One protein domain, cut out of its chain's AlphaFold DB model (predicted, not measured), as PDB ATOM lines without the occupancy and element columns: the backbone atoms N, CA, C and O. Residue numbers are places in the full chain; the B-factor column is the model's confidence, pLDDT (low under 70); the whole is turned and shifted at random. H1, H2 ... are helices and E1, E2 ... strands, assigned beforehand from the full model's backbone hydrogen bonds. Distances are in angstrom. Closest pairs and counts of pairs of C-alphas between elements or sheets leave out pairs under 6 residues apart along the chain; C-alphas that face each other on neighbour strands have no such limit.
ATOM      1  N   VAL A  68      33.117  37.805   7.381       93.00
ATOM      2  CA  VAL A  68      34.460  38.378   7.411       93.00
ATOM      3  C   VAL A  68      34.380  39.708   8.152       93.00
ATOM      4  O   VAL A  68      33.531  40.541   7.844       93.00
ATOM      5  N   ILE A  69      35.246  39.928   9.134       92.19
ATOM      6  CA  ILE A  69      35.282  41.147   9.938       92.19
ATOM      7  C   ILE A  69      36.654  41.789   9.770       92.19
ATOM      8  O   ILE A  69      37.675  41.236  10.181       92.19
ATOM      9  N   LYS A  70      36.671  42.974   9.168       91.88
ATOM     10  CA  LYS A  70      37.847  43.836   9.097       91.88
ATOM     11  C   LYS A  70      37.872  44.694  10.349       91.88
ATOM     12  O   LYS A  70      36.941  45.460  10.588       91.88
ATOM     13  N   VAL A  71      38.899  44.523  11.167       91.38
ATOM     14  CA  VAL A  71      39.041  45.229  12.439       91.38
ATOM     15  C   VAL A  71      40.120  46.294  12.328       91.38
ATOM     16  O   VAL A  71      41.205  46.031  11.808       91.38
ATOM     17  N   THR A  72      39.821  47.479  12.847       89.62
ATOM     18  CA  THR A  72      40.824  48.513  13.115       89.62
ATOM     19  C   THR A  72      40.802  48.879  14.590       89.62
ATOM     20  O   THR A  72      39.759  48.807  15.249       89.62
ATOM     21  N   SER A  73      41.974  49.198  15.121       88.62
ATOM     22  CA  SER A  73      42.184  49.616  16.502       88.62
ATOM     23  C   SER A  73      42.109  51.142  16.600       88.62
ATOM     24  O   SER A  73      42.259  51.862  15.612       88.62
ATOM     25  N   SER A  74      41.860  51.660  17.801       87.31
ATOM     26  CA  SER A  74      41.863  53.100  18.043       87.31
ATOM     27  C   SER A  74      43.257  53.707  17.846       87.31
ATOM     28  O   SER A  74      44.278  53.034  18.010       87.31
ATOM     29  N   HIS A  75      43.297  55.005  17.518       84.94
ATOM     30  CA  HIS A  75      44.544  55.760  17.331       84.94
ATOM     31  C   HIS A  75      45.483  55.622  18.532       84.94
ATOM     32  O   HIS A  75      46.660  55.324  18.363       84.94
ATOM     33  N   TRP A  76      44.933  55.756  19.740       87.94
ATOM     34  CA  TRP A  76      45.670  55.592  20.987       87.94
ATOM     35  C   TRP A  76      46.336  54.208  21.089       87.94
ATOM     36  O   TRP A  76      47.521  54.105  21.392       87.94
ATOM     37  N   CYS A  77      45.606  53.134  20.771       87.19
ATOM     38  CA  CYS A  77      46.138  51.773  20.843       87.19
ATOM     39  C   CYS A  77      47.261  51.544  19.818       87.19
ATOM     40  O   CYS A  77      48.328  51.048  20.176       87.19
ATOM     41  N   ASN A  78      47.032  51.932  18.563       84.75
ATOM     42  CA  ASN A  78      47.953  51.654  17.462       84.75
ATOM     43  C   ASN A  78      49.165  52.597  17.453       84.75
ATOM     44  O   ASN A  78      50.301  52.135  17.482       84.75
ATOM     45  N   ILE A  79      48.929  53.910  17.446       83.44
ATOM     46  CA  ILE A  79      49.972  54.918  17.217       83.44
ATOM     47  C   ILE A  79      50.693  55.285  18.509       83.44
ATOM     48  O   ILE A  79      51.919  55.328  18.536       83.44
ATOM     49  N   GLU A  80      49.956  55.542  19.589       86.12
ATOM     50  CA  GLU A  80      50.590  56.000  20.830       86.12
ATOM     51  C   GLU A  80      51.220  54.836  21.598       86.12
ATOM     52  O   GLU A  80      52.354  54.934  22.062       86.12
ATOM     53  N   GLN A  81      50.512  53.708  21.705       88.50
ATOM     54  CA  GLN A  81      50.974  52.559  22.491       88.50
ATOM     55  C   GLN A  81      51.744  51.511  21.677       88.50
ATOM     56  O   GLN A  81      52.354  50.630  22.278       88.50
ATOM     57  N   HIS A  82      51.746  51.582  20.339       86.88
ATOM     58  CA  HIS A  82      52.338  50.549  19.474       86.88
ATOM     59  C   HIS A  82      51.750  49.150  19.756       86.88
ATOM     60  O   HIS A  82      52.446  48.131  19.762       86.88
ATOM     61  N   LEU A  83      50.444  49.100  20.033       87.75
ATOM     62  CA  LEU A  83      49.695  47.891  20.354       87.75
ATOM     63  C   LEU A  83      48.615  47.616  19.312       87.75
ATOM     64  O   LEU A  83      48.199  48.474  18.540       87.75
ATOM     65  N   VAL A  84      48.137  46.374  19.307       86.06
ATOM     66  CA  VAL A  84      47.033  45.934  18.453       86.06
ATOM     67  C   VAL A  84      46.014  45.199  19.301       86.06
ATOM     68  O   VAL A  84      46.366  44.489  20.248       86.06
ATOM     69  N   SER A  85      44.737  45.355  18.963       82.38
ATOM     70  CA  SER A  85      43.669  44.718  19.724       82.38
ATOM     71  C   SER A  85      43.786  43.195  19.662       82.38
ATOM     72  O   SER A  85      43.764  42.586  18.590       82.38
ATOM     73  N   ARG A  86      43.868  42.560  20.833       82.12
ATOM     74  CA  ARG A  86      43.821  41.104  20.952       82.12
ATOM     75  C   ARG A  86      42.370  40.643  20.911       82.12
ATOM     76  O   ARG A  86      41.593  40.956  21.809       82.12
ATOM     77  N   LEU A  87      42.028  39.850  19.903       80.06
ATOM     78  CA  LEU A  87      40.696  39.272  19.765       80.06
ATOM     79  C   LEU A  87      40.721  37.807  20.216       80.06
ATOM     80  O   LEU A  87      41.580  37.046  19.764       80.06
ATOM     81  N   PRO A  88      39.840  37.397  21.147       75.94
ATOM     82  CA  PRO A  88      39.790  36.014  21.593       75.94
ATOM     83  C   PRO A  88      39.314  35.109  20.452       75.94
ATOM     84  O   PRO A  88      38.358  35.423  19.750       75.94
ATOM     85  N   SER A  89      39.956  33.951  20.301       70.19
ATOM     86  CA  SER A  89      39.634  32.977  19.251       70.19
ATOM     87  C   SER A  89      38.352  32.179  19.509       70.19
ATOM     88  O   SER A  89      37.886  31.476  18.619       70.19
ATOM     89  N   ARG A  90      37.774  32.261  20.717       73.19
ATOM     90  CA  ARG A  90      36.546  31.547  21.093       73.19
ATOM     91  C   ARG A  90      35.544  32.496  21.727       73.19
ATOM     92  O   ARG A  90      35.836  33.134  22.737       73.19
ATOM     93  N   THR A  91      34.342  32.531  21.166       74.06
ATOM     94  CA  THR A  91      33.187  33.218  21.752       74.06
ATOM     95  C   THR A  91      31.954  32.325  21.633       74.06
ATOM     96  O   THR A  91      31.906  31.431  20.791       74.06
ATOM     97  N   ARG A  92      30.930  32.568  22.459       75.50
ATOM     98  CA  ARG A  92      29.633  31.876  22.332       75.50
ATOM     99  C   ARG A  92      28.766  32.428  21.192       75.50
ATOM    100  O   ARG A  92      27.688  31.905  20.947       75.50
ATOM    101  N   MET A  93      29.205  33.499  20.526       73.94
ATOM    102  CA  MET A  93      28.382  34.275  19.590       73.94
ATOM    103  C   MET A  93      28.429  33.751  18.149       73.94
ATOM    104  O   MET A  93      27.600  34.141  17.330       73.94
ATOM    105  N   GLY A  94      29.370  32.858  17.836       83.88
ATOM    106  CA  GLY A  94      29.537  32.263  16.512       83.88
ATOM    107  C   GLY A  94      30.989  32.286  16.045       83.88
ATOM    108  O   GLY A  94      31.898  32.571  16.825       83.88
ATOM    109  N   SER A  95      31.187  31.982  14.762       89.69
ATOM    110  CA  SER A  95      32.494  31.985  14.106       89.69
ATOM    111  C   SER A  95      32.536  33.031  12.989       89.69
ATOM    112  O   SER A  95      31.543  33.235  12.280       89.69
ATOM    113  N   ALA A  96      33.673  33.704  12.835       91.56
ATOM    114  CA  ALA A  96      33.929  34.691  11.792       91.56
ATOM    115  C   ALA A  96      35.430  34.756  11.485       91.56
ATOM    116  O   ALA A  96      36.258  34.578  12.379       91.56
ATOM    117  N   TYR A  97      35.774  35.077  10.239       92.31
ATOM    118  CA  TYR A  97      37.146  35.421   9.881       92.31
ATOM    119  C   TYR A  97      37.449  36.850  10.306       92.31
ATOM    120  O   TYR A  97      36.637  37.747  10.091       92.31
ATOM    121  N   ILE A  98      38.629  37.071  10.876       90.88
ATOM    122  CA  ILE A  98      39.052  38.382  11.367       90.88
ATOM    123  C   ILE A  98      40.310  38.812  10.622       90.88
ATOM    124  O   ILE A  98      41.310  38.099  10.617       90.88
ATOM    125  N   PHE A  99      40.266  40.005  10.036       90.31
ATOM    126  CA  PHE A  99      41.394  40.639   9.360       90.31
ATOM    127  C   PHE A  99      41.728  41.950  10.065       90.31
ATOM    128  O   PHE A  99      40.932  42.885  10.031       90.31
ATOM    129  N   SER A 100      42.896  42.020  10.704       90.38
ATOM    130  CA  SER A 100      43.387  43.237  11.361       90.38
ATOM    131  C   SER A 100      44.452  43.903  10.503       90.38
ATOM    132  O   SER A 100      45.590  43.437  10.455       90.38
ATOM    133  N   THR A 101      44.088  44.983   9.810       83.69
ATOM    134  CA  THR A 101      45.031  45.746   8.974       83.69
ATOM    135  C   THR A 101      46.114  46.398   9.819       83.69
ATOM    136  O   THR A 101      47.284  46.388   9.457       83.69
ATOM    137  N   ASP A 102      45.731  46.876  10.995       88.44
ATOM    138  CA  ASP A 102      46.598  47.563  11.943       88.44
ATOM    139  C   ASP A 102      47.684  46.636  12.488       88.44
ATOM    140  O   ASP A 102      48.859  47.000  12.538       88.44
ATOM    141  N   ALA A 103      47.305  45.397  12.820       89.50
ATOM    142  CA  ALA A 103      48.262  44.389  13.254       89.50
ATOM    143  C   ALA A 103      49.247  44.010  12.155       89.50
ATOM    144  O   ALA A 103      50.429  43.821  12.437       89.50
ATOM    145  N   VAL A 104      48.779  43.925  10.910       90.69
ATOM    146  CA  VAL A 104      49.652  43.657   9.769       90.69
ATOM    147  C   VAL A 104      50.650  44.799   9.589       90.69
ATOM    148  O   VAL A 104      51.851  44.536   9.580       90.69
ATOM    149  N   SER A 105      50.188  46.050   9.526       89.81
ATOM    150  CA  SER A 105      51.057  47.219   9.341       89.81
ATOM    151  C   SER A 105      52.117  47.336  10.437       89.81
ATOM    152  O   SER A 105      53.298  47.498  10.130       89.81
ATOM    153  N   LEU A 106      51.727  47.174  11.708       91.50
ATOM    154  CA  LEU A 106      52.660  47.248  12.835       91.50
ATOM    155  C   LEU A 106      53.741  46.157  12.755       91.50
ATOM    156  O   LEU A 106      54.930  46.449  12.865       91.50
ATOM    157  N   ARG A 107      53.353  44.897  12.516       92.00
ATOM    158  CA  ARG A 107      54.314  43.778  12.458       92.00
ATOM    159  C   ARG A 107      55.221  43.850  11.232       92.00
ATOM    160  O   ARG A 107      56.384  43.460  11.316       92.00
ATOM    161  N   ARG A 108      54.724  44.368  10.103       94.19
ATOM    162  CA  ARG A 108      55.554  44.638   8.921       94.19
ATOM    163  C   ARG A 108      56.589  45.721   9.215       94.19
ATOM    164  O   ARG A 108      57.754  45.520   8.888       94.19
ATOM    165  N   ALA A 109      56.205  46.813   9.878       93.38
ATOM    166  CA  ALA A 109      57.134  47.880  10.253       93.38
ATOM    167  C   ALA A 109      58.260  47.382  11.179       93.38
ATOM    168  O   ALA A 109      59.430  47.667  10.925       93.38
ATOM    169  N   GLU A 110      57.930  46.571  12.189       93.69
ATOM    170  CA  GLU A 110      58.926  45.938  13.069       93.69
ATOM    171  C   GLU A 110      59.897  45.041  12.287       93.69
ATOM    172  O   GLU A 110      61.111  45.108  12.485       93.69
ATOM    173  N   LEU A 111      59.380  44.221  11.363       94.44
ATOM    174  CA  LEU A 111      60.213  43.346  10.539       94.44
ATOM    175  C   LEU A 111      61.099  44.146   9.575       94.44
ATOM    176  O   LEU A 111      62.250  43.772   9.349       94.44
ATOM    177  N   VAL A 112      60.585  45.245   9.018       96.38
ATOM    178  CA  VAL A 112      61.346  46.150   8.149       96.38
ATOM    179  C   VAL A 112      62.503  46.785   8.913       96.38
ATOM    180  O   VAL A 112      63.628  46.720   8.420       96.38
ATOM    181  N   SER A 113      62.258  47.342  10.106       95.44
ATOM    182  CA  SER A 113      63.317  47.904  10.961       95.44
ATOM    183  C   SER A 113      64.371  46.843  11.273       95.44
ATOM    184  O   SER A 113      65.534  47.024  10.902       95.44
ATOM    185  N   PHE A 114      63.954  45.681  11.788       95.38
ATOM    186  CA  PHE A 114      64.870  44.590  12.125       95.38
ATOM    187  C   PHE A 114      65.757  44.184  10.940       95.38
ATOM    188  O   PHE A 114      66.982  44.144  11.065       95.38
ATOM    189  N   MET A 115      65.156  43.917   9.778       95.69
ATOM    190  CA  MET A 115      65.894  43.471   8.594       95.69
ATOM    191  C   MET A 115      66.782  44.574   8.015       95.69
ATOM    192  O   MET A 115      67.869  44.278   7.534       95.69
ATOM    193  N   SER A 116      66.353  45.835   8.059       95.62
ATOM    194  CA  SER A 116      67.168  46.946   7.556       95.62
ATOM    195  C   SER A 116      68.428  47.187   8.389       95.62
ATOM    196  O   SER A 116      69.453  47.590   7.845       95.62
ATOM    197  N   GLU A 117      68.366  46.886   9.686       95.62
ATOM    198  CA  GLU A 117      69.475  47.063  10.626       95.62
ATOM    199  C   GLU A 117      70.410  45.845  10.675       95.62
ATOM    200  O   GLU A 117      71.618  46.006  10.831       95.62
ATOM    201  N   HIS A 118      69.869  44.629  10.537       95.81
ATOM    202  CA  HIS A 118      70.605  43.394  10.842       95.81
ATOM    203  C   HIS A 118      70.890  42.499   9.626       95.81
ATOM    204  O   HIS A 118      71.644  41.531   9.752       95.81
ATOM    205  N   ALA A 119      70.296  42.756   8.457       93.44
ATOM    206  CA  ALA A 119      70.514  41.903   7.290       93.44
ATOM    207  C   ALA A 119      71.871  42.163   6.614       93.44
ATOM    208  O   ALA A 119      72.320  43.299   6.467       93.44
ATOM    209  N   SER A 120      72.484  41.082   6.128       91.81
ATOM    210  CA  SER A 120      73.652  41.118   5.249       91.81
ATOM    211  C   SER A 120      73.366  40.269   4.000       91.81
ATOM    212  O   SER A 120      73.093  39.073   4.148       91.81
ATOM    213  N   PRO A 121      73.388  40.843   2.779       92.00
ATOM    214  CA  PRO A 121      73.672  42.249   2.470       92.00
ATOM    215  C   PRO A 121      72.592  43.211   2.995       92.00
ATOM    216  O   PRO A 121      71.462  42.801   3.254       92.00
ATOM    217  N   ALA A 122      72.956  44.491   3.131       91.81
ATOM    218  CA  ALA A 122      72.066  45.528   3.649       91.81
ATOM    219  C   ALA A 122      70.783  45.642   2.811       91.81
ATOM    220  O   ALA A 122      70.827  45.712   1.580       91.81
ATOM    221  N   VAL A 123      69.638  45.698   3.493       94.12
ATOM    222  CA  VAL A 123      68.316  45.797   2.869       94.12
ATOM    223  C   VAL A 123      67.754  47.198   3.088       94.12
ATOM    224  O   VAL A 123      67.674  47.683   4.213       94.12
ATOM    225  N   ARG A 124      67.324  47.860   2.010       96.31
ATOM    226  CA  ARG A 124      66.682  49.176   2.108       96.31
ATOM    227  C   ARG A 124      65.286  49.044   2.713       96.31
ATOM    228  O   ARG A 124      64.434  48.359   2.153       96.31
ATOM    229  N   ALA A 125      65.046  49.758   3.813       96.06
ATOM    230  CA  ALA A 125      63.782  49.712   4.547       96.06
ATOM    231  C   ALA A 125      62.562  50.057   3.674       96.06
ATOM    232  O   ALA A 125      61.567  49.336   3.686       96.06
ATOM    233  N   SER A 126      62.651  51.123   2.869       96.25
ATOM    234  CA  SER A 126      61.558  51.557   1.987       96.25
ATOM    235  C   SER A 126      61.207  50.503   0.938       96.25
ATOM    236  O   SER A 126      60.039  50.167   0.765       96.25
ATOM    237  N   GLU A 127      62.219  49.932   0.285       95.94
ATOM    238  CA  GLU A 127      62.028  48.884  -0.715       95.94
ATOM    239  C   GLU A 127      61.429  47.616  -0.097       95.94
ATOM    240  O   GLU A 127      60.494  47.036  -0.655       95.94
ATOM    241  N   LEU A 128      61.940  47.197   1.064       95.88
ATOM    242  CA  LEU A 128      61.422  46.035   1.775       95.88
ATOM    243  C   LEU A 128      59.964  46.242   2.185       95.88
ATOM    244  O   LEU A 128      59.157  45.344   1.962       95.88
ATOM    245  N   SER A 129      59.624  47.417   2.718       96.69
ATOM    246  CA  SER A 129      58.256  47.768   3.105       96.69
ATOM    247  C   SER A 129      57.295  47.658   1.915       96.69
ATOM    248  O   SER A 129      56.366  46.853   1.940       96.69
ATOM    249  N   THR A 130      57.595  48.340   0.801       96.75
ATOM    250  CA  THR A 130      56.749  48.316  -0.404       96.75
ATOM    251  C   THR A 130      56.557  46.904  -0.964       96.75
ATOM    252  O   THR A 130      55.446  46.521  -1.342       96.75
ATOM    253  N   ARG A 131      57.631  46.106  -1.026       95.25
ATOM    254  CA  ARG A 131      57.547  44.720  -1.510       95.25
ATOM    255  C   ARG A 131      56.752  43.833  -0.555       95.25
ATOM    256  O   ARG A 131      55.968  43.008  -1.021       95.25
ATOM    257  N   MET A 132      56.941  43.997   0.754       94.88
ATOM    258  CA  MET A 132      56.238  43.229   1.781       94.88
ATOM    259  C   MET A 132      54.738  43.522   1.770       94.88
ATOM    260  O   MET A 132      53.946  42.583   1.855       94.88
ATOM    261  N   ASP A 133      54.356  44.784   1.580       95.19
ATOM    262  CA  ASP A 133      52.956  45.176   1.440       95.19
ATOM    263  C   ASP A 133      52.330  44.590   0.180       95.19
ATOM    264  O   ASP A 133      51.315  43.897   0.244       95.19
ATOM    265  N   THR A 134      52.992  44.769  -0.962       95.12
ATOM    266  CA  THR A 134      52.487  44.287  -2.253       95.12
ATOM    267  C   THR A 134      52.280  42.769  -2.247       95.12
ATOM    268  O   THR A 134      51.210  42.281  -2.622       95.12
ATOM    269  N   LEU A 135      53.288  42.012  -1.798       94.81
ATOM    270  CA  LEU A 135      53.222  40.551  -1.746       94.81
ATOM    271  C   LEU A 135      52.229  40.075  -0.686       94.81
ATOM    272  O   LEU A 135      51.375  39.237  -0.975       94.81
ATOM    273  N   GLY A 136      52.312  40.618   0.529       93.88
ATOM    274  CA  GLY A 136      51.466  40.195   1.637       93.88
ATOM    275  C   GLY A 136      49.984  40.462   1.375       93.88
ATOM    276  O   GLY A 136      49.153  39.594   1.636       93.88
ATOM    277  N   ASP A 137      49.640  41.608   0.788       93.81
ATOM    278  CA  ASP A 137      48.251  41.945   0.462       93.81
ATOM    279  C   ASP A 137      47.718  41.108  -0.708       93.81
ATOM    280  O   ASP A 137      46.531  40.774  -0.757       93.81
ATOM    281  N   GLY A 138      48.577  40.749  -1.665       94.69
ATOM    282  CA  GLY A 138      48.237  39.795  -2.723       94.69
ATOM    283  C   GLY A 138      47.897  38.414  -2.151       94.69
ATOM    284  O   GLY A 138      46.821  37.873  -2.414       94.69
ATOM    285  N   GLN A 139      48.773  37.875  -1.301       95.12
ATOM    286  CA  GLN A 139      48.589  36.570  -0.658       95.12
ATOM    287  C   GLN A 139      47.375  36.540   0.285       95.12
ATOM    288  O   GLN A 139      46.631  35.550   0.319       95.12
ATOM    289  N   ALA A 140      47.140  37.621   1.034       92.12
ATOM    290  CA  ALA A 140      45.970  37.760   1.895       92.12
ATOM    291  C   ALA A 140      44.675  37.723   1.072       92.12
ATOM    292  O   ALA A 140      43.773  36.959   1.408       92.12
ATOM    293  N   ARG A 141      44.616  38.448  -0.054       92.62
ATOM    294  CA  ARG A 141      43.452  38.453  -0.958       92.62
ATOM    295  C   ARG A 141      43.158  37.090  -1.576       92.62
ATOM    296  O   ARG A 141      41.995  36.706  -1.664       92.62
ATOM    297  N   LEU A 142      44.183  36.340  -1.982       94.69
ATOM    298  CA  LEU A 142      43.998  34.971  -2.485       94.69
ATOM    299  C   LEU A 142      43.391  34.060  -1.419       94.69
ATOM    300  O   LEU A 142      42.494  33.271  -1.704       94.69
ATOM    301  N   THR A 143      43.847  34.221  -0.180       94.44
ATOM    302  CA  THR A 143      43.353  33.443   0.956       94.44
ATOM    303  C   THR A 143      41.929  33.830   1.309       94.44
ATOM    304  O   THR A 143      41.088  32.950   1.437       94.44
ATOM    305  N   GLU A 144      41.636  35.130   1.401       92.38
ATOM    306  CA  GLU A 144      40.281  35.648   1.602       92.38
ATOM    307  C   GLU A 144      39.344  35.094   0.528       92.38
ATOM    308  O   GLU A 144      38.317  34.521   0.860       92.38
ATOM    309  N   ARG A 145      39.731  35.136  -0.752       92.19
ATOM    310  CA  ARG A 145      38.928  34.562  -1.840       92.19
ATOM    311  C   ARG A 145      38.687  33.057  -1.675       92.19
ATOM    312  O   ARG A 145      37.599  32.588  -1.995       92.19
ATOM    313  N   ALA A 146      39.681  32.311  -1.193       92.12
ATOM    314  CA  ALA A 146      39.572  30.871  -0.989       92.12
ATOM    315  C   ALA A 146      38.678  30.494   0.207       92.12
ATOM    316  O   ALA A 146      38.004  29.468   0.145       92.12
ATOM    317  N   ILE A 147      38.665  31.299   1.278       90.94
ATOM    318  CA  ILE A 147      37.975  30.954   2.538       90.94
ATOM    319  C   ILE A 147      36.661  31.704   2.757       90.94
ATOM    320  O   ILE A 147      35.768  31.190   3.424       90.94
ATOM    321  N   ALA A 148      36.533  32.919   2.224       86.44
ATOM    322  CA  ALA A 148      35.380  33.776   2.464       86.44
ATOM    323  C   ALA A 148      34.205  33.444   1.542       86.44
ATOM    324  O   ALA A 148      33.071  33.689   1.927       86.44
ATOM    325  N   GLY A 149      34.428  32.879   0.350       82.75
ATOM    326  CA  GLY A 149      33.344  32.502  -0.566       82.75
ATOM    327  C   GLY A 149      32.331  33.637  -0.796       82.75
ATOM    328  O   GLY A 149      32.678  34.671  -1.359       82.75
ATOM    329  N   LEU A 150      31.084  33.433  -0.348       83.19
ATOM    330  CA  LEU A 150      29.975  34.407  -0.402       83.19
ATOM    331  C   LEU A 150      29.667  35.069   0.959       83.19
ATOM    332  O   LEU A 150      28.594  35.650   1.142       83.19
ATOM    333  N   LEU A 151      30.561  34.945   1.942       92.88
ATOM    334  CA  LEU A 151      30.374  35.543   3.260       92.88
ATOM    335  C   LEU A 151      30.328  37.068   3.161       92.88
ATOM    336  O   LEU A 151      31.043  37.698   2.382       92.88
ATOM    337  N   ARG A 152      29.481  37.672   3.997       93.06
ATOM    338  CA  ARG A 152      29.384  39.127   4.098       93.06
ATOM    339  C   ARG A 152      30.581  39.684   4.858       93.06
ATOM    340  O   ARG A 152      30.988  39.124   5.879       93.06
ATOM    341  N   THR A 153      31.079  40.819   4.384       93.31
ATOM    342  CA  THR A 153      32.183  41.546   5.010       93.31
ATOM    343  C   THR A 153      31.655  42.726   5.814       93.31
ATOM    344  O   THR A 153      30.857  43.517   5.315       93.31
ATOM    345  N   TYR A 154      32.134  42.858   7.046       92.94
ATOM    346  CA  TYR A 154      31.824  43.949   7.965       92.94
ATOM    347  C   TYR A 154      33.109  44.648   8.398       92.94
ATOM    348  O   TYR A 154      34.175  44.033   8.432       92.94
ATOM    349  N   THR A 155      32.990  45.916   8.781       92.62
ATOM    350  CA  THR A 155      34.081  46.682   9.388       92.62
ATOM    351  C   THR A 155      33.734  46.966  10.841       92.62
ATOM    352  O   THR A 155      32.622  47.404  11.137       92.62
ATOM    353  N   ALA A 156      34.675  46.715  11.743       90.06
ATOM    354  CA  ALA A 156      34.536  46.975  13.166       90.06
ATOM    355  C   ALA A 156      35.682  47.867  13.652       90.06
ATOM    356  O   ALA A 156      36.854  47.574  13.428       90.06
ATOM    357  N   HIS A 157      35.322  48.942  14.349       88.75
ATOM    358  CA  HIS A 157      36.264  49.865  14.972       88.75
ATOM    359  C   HIS A 157      36.320  49.574  16.467       88.75
ATOM    360  O   HIS A 157      35.338  49.779  17.185       88.75
ATOM    361  N   LEU A 158      37.454  49.054  16.922       84.81
ATOM    362  CA  LEU A 158      37.691  48.744  18.323       84.81
ATOM    363  C   LEU A 158      38.157  50.025  19.017       84.81
ATOM    364  O   LEU A 158      39.115  50.657  18.574       84.81
TER     365      LEU A 158
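What this domain is: This is residues 68 to 158 of the 159 residues of the protein "Hypothetical protein" of Coccolithus braarudii (UniProt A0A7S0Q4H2). A small, strongly twisted sheet of three strands sits at one end, and a long helical hairpin, H2 and H3, reaches away from it along the longest axis; its two helices meet toward the far end and open as a V toward the sheet. The short helix H1 lies off to one side, near the sheet end of H2, and residues 81 to 94 make a long loop from it back to E2. The printed part has 91 residues with three named helices and three named strands, in the order E1 H1 E2 H2 H3 E3, and its class is mixed, helices and strands. The sheet runs E2 E1 E3, all parallel. The whole is loose, with a radius of gyration of the C-alphas of 15.6 A, and only just elongated, spanning 48 by 32 by 19 A.

How they stand to each other: Start in the sheet at its inner strand E1, residues 68 to 72. On one side is edge strand E3, residues 152 to 157, parallel at 18 degrees, where you find N 70 and O 154 at 2.8 A, within hydrogen-bond range. On the other side is edge strand E2, residues 95 to 100, parallel at 37 degrees, with N 69 and O 97 at 2.8 A. H2, residues 101 to 118, only grazes the sheet with its residues 101 to 103; the closest C-alphas of E1 and H2 are those of Thr 72 and Asp 102, 6.0 A apart. H3, residues 125 to 148, only grazes the sheet with its residues 140 to 148; its closest C-alpha pair with E1 is Ala 148 and Val 68, 6.8 A. H2 and H3 form a helical hairpin: residues 108 to 116 touch residues 125 to 133, the closest C-alphas being those of Ser 116 and Ala 125, 5.3 A apart. They run opposite ways at a steep tilt of 37 degrees, only just steep. H1, residues 75 to 80, is not on the sheet; it is close to H2 but not clearly touching, with C-alphas 78 and 102 the closest at 7.0 A. H1 is apart from H3 and E3. E1, H1, E2 form a strand-helix-strand unit, parallel neighbour strands with a helix between, its crossover right-handed. E2, H2 H3, E3 form a split one, with E1 between the strands and a right-handed crossover. In H1, H2 and H3 every O i to N i+4 pair is within hydrogen-bond range.

Where its parts are: Find C-alpha 68 at (34.460, 38.378, 7.411); from there E1 runs 13.3 A to residue 72. H1, residues 75 to 80, measures 7.0 A; E2, residues 95 to 100, 15.9 A. Find C-alpha 101 at (45.031, 45.746, 8.974), where H2 begins its 25.7 A to residue 118. H3 runs 32.6 A from residue 125 to 148, and E3 16.8 A from residue 152 to C-alpha 157 at (36.264, 49.865, 14.972).

The domain as a whole: Look at Arg 92 and Pro 121 for the two C-alphas farthest apart, 49.4 A. The printed part has no cut. The link from H1 to E2 is long, with 14 residues; that from H2 to H3 is short, and the other three are tight. The mean pLDDT of the printed part is 90.1, and no printed residue is under 70.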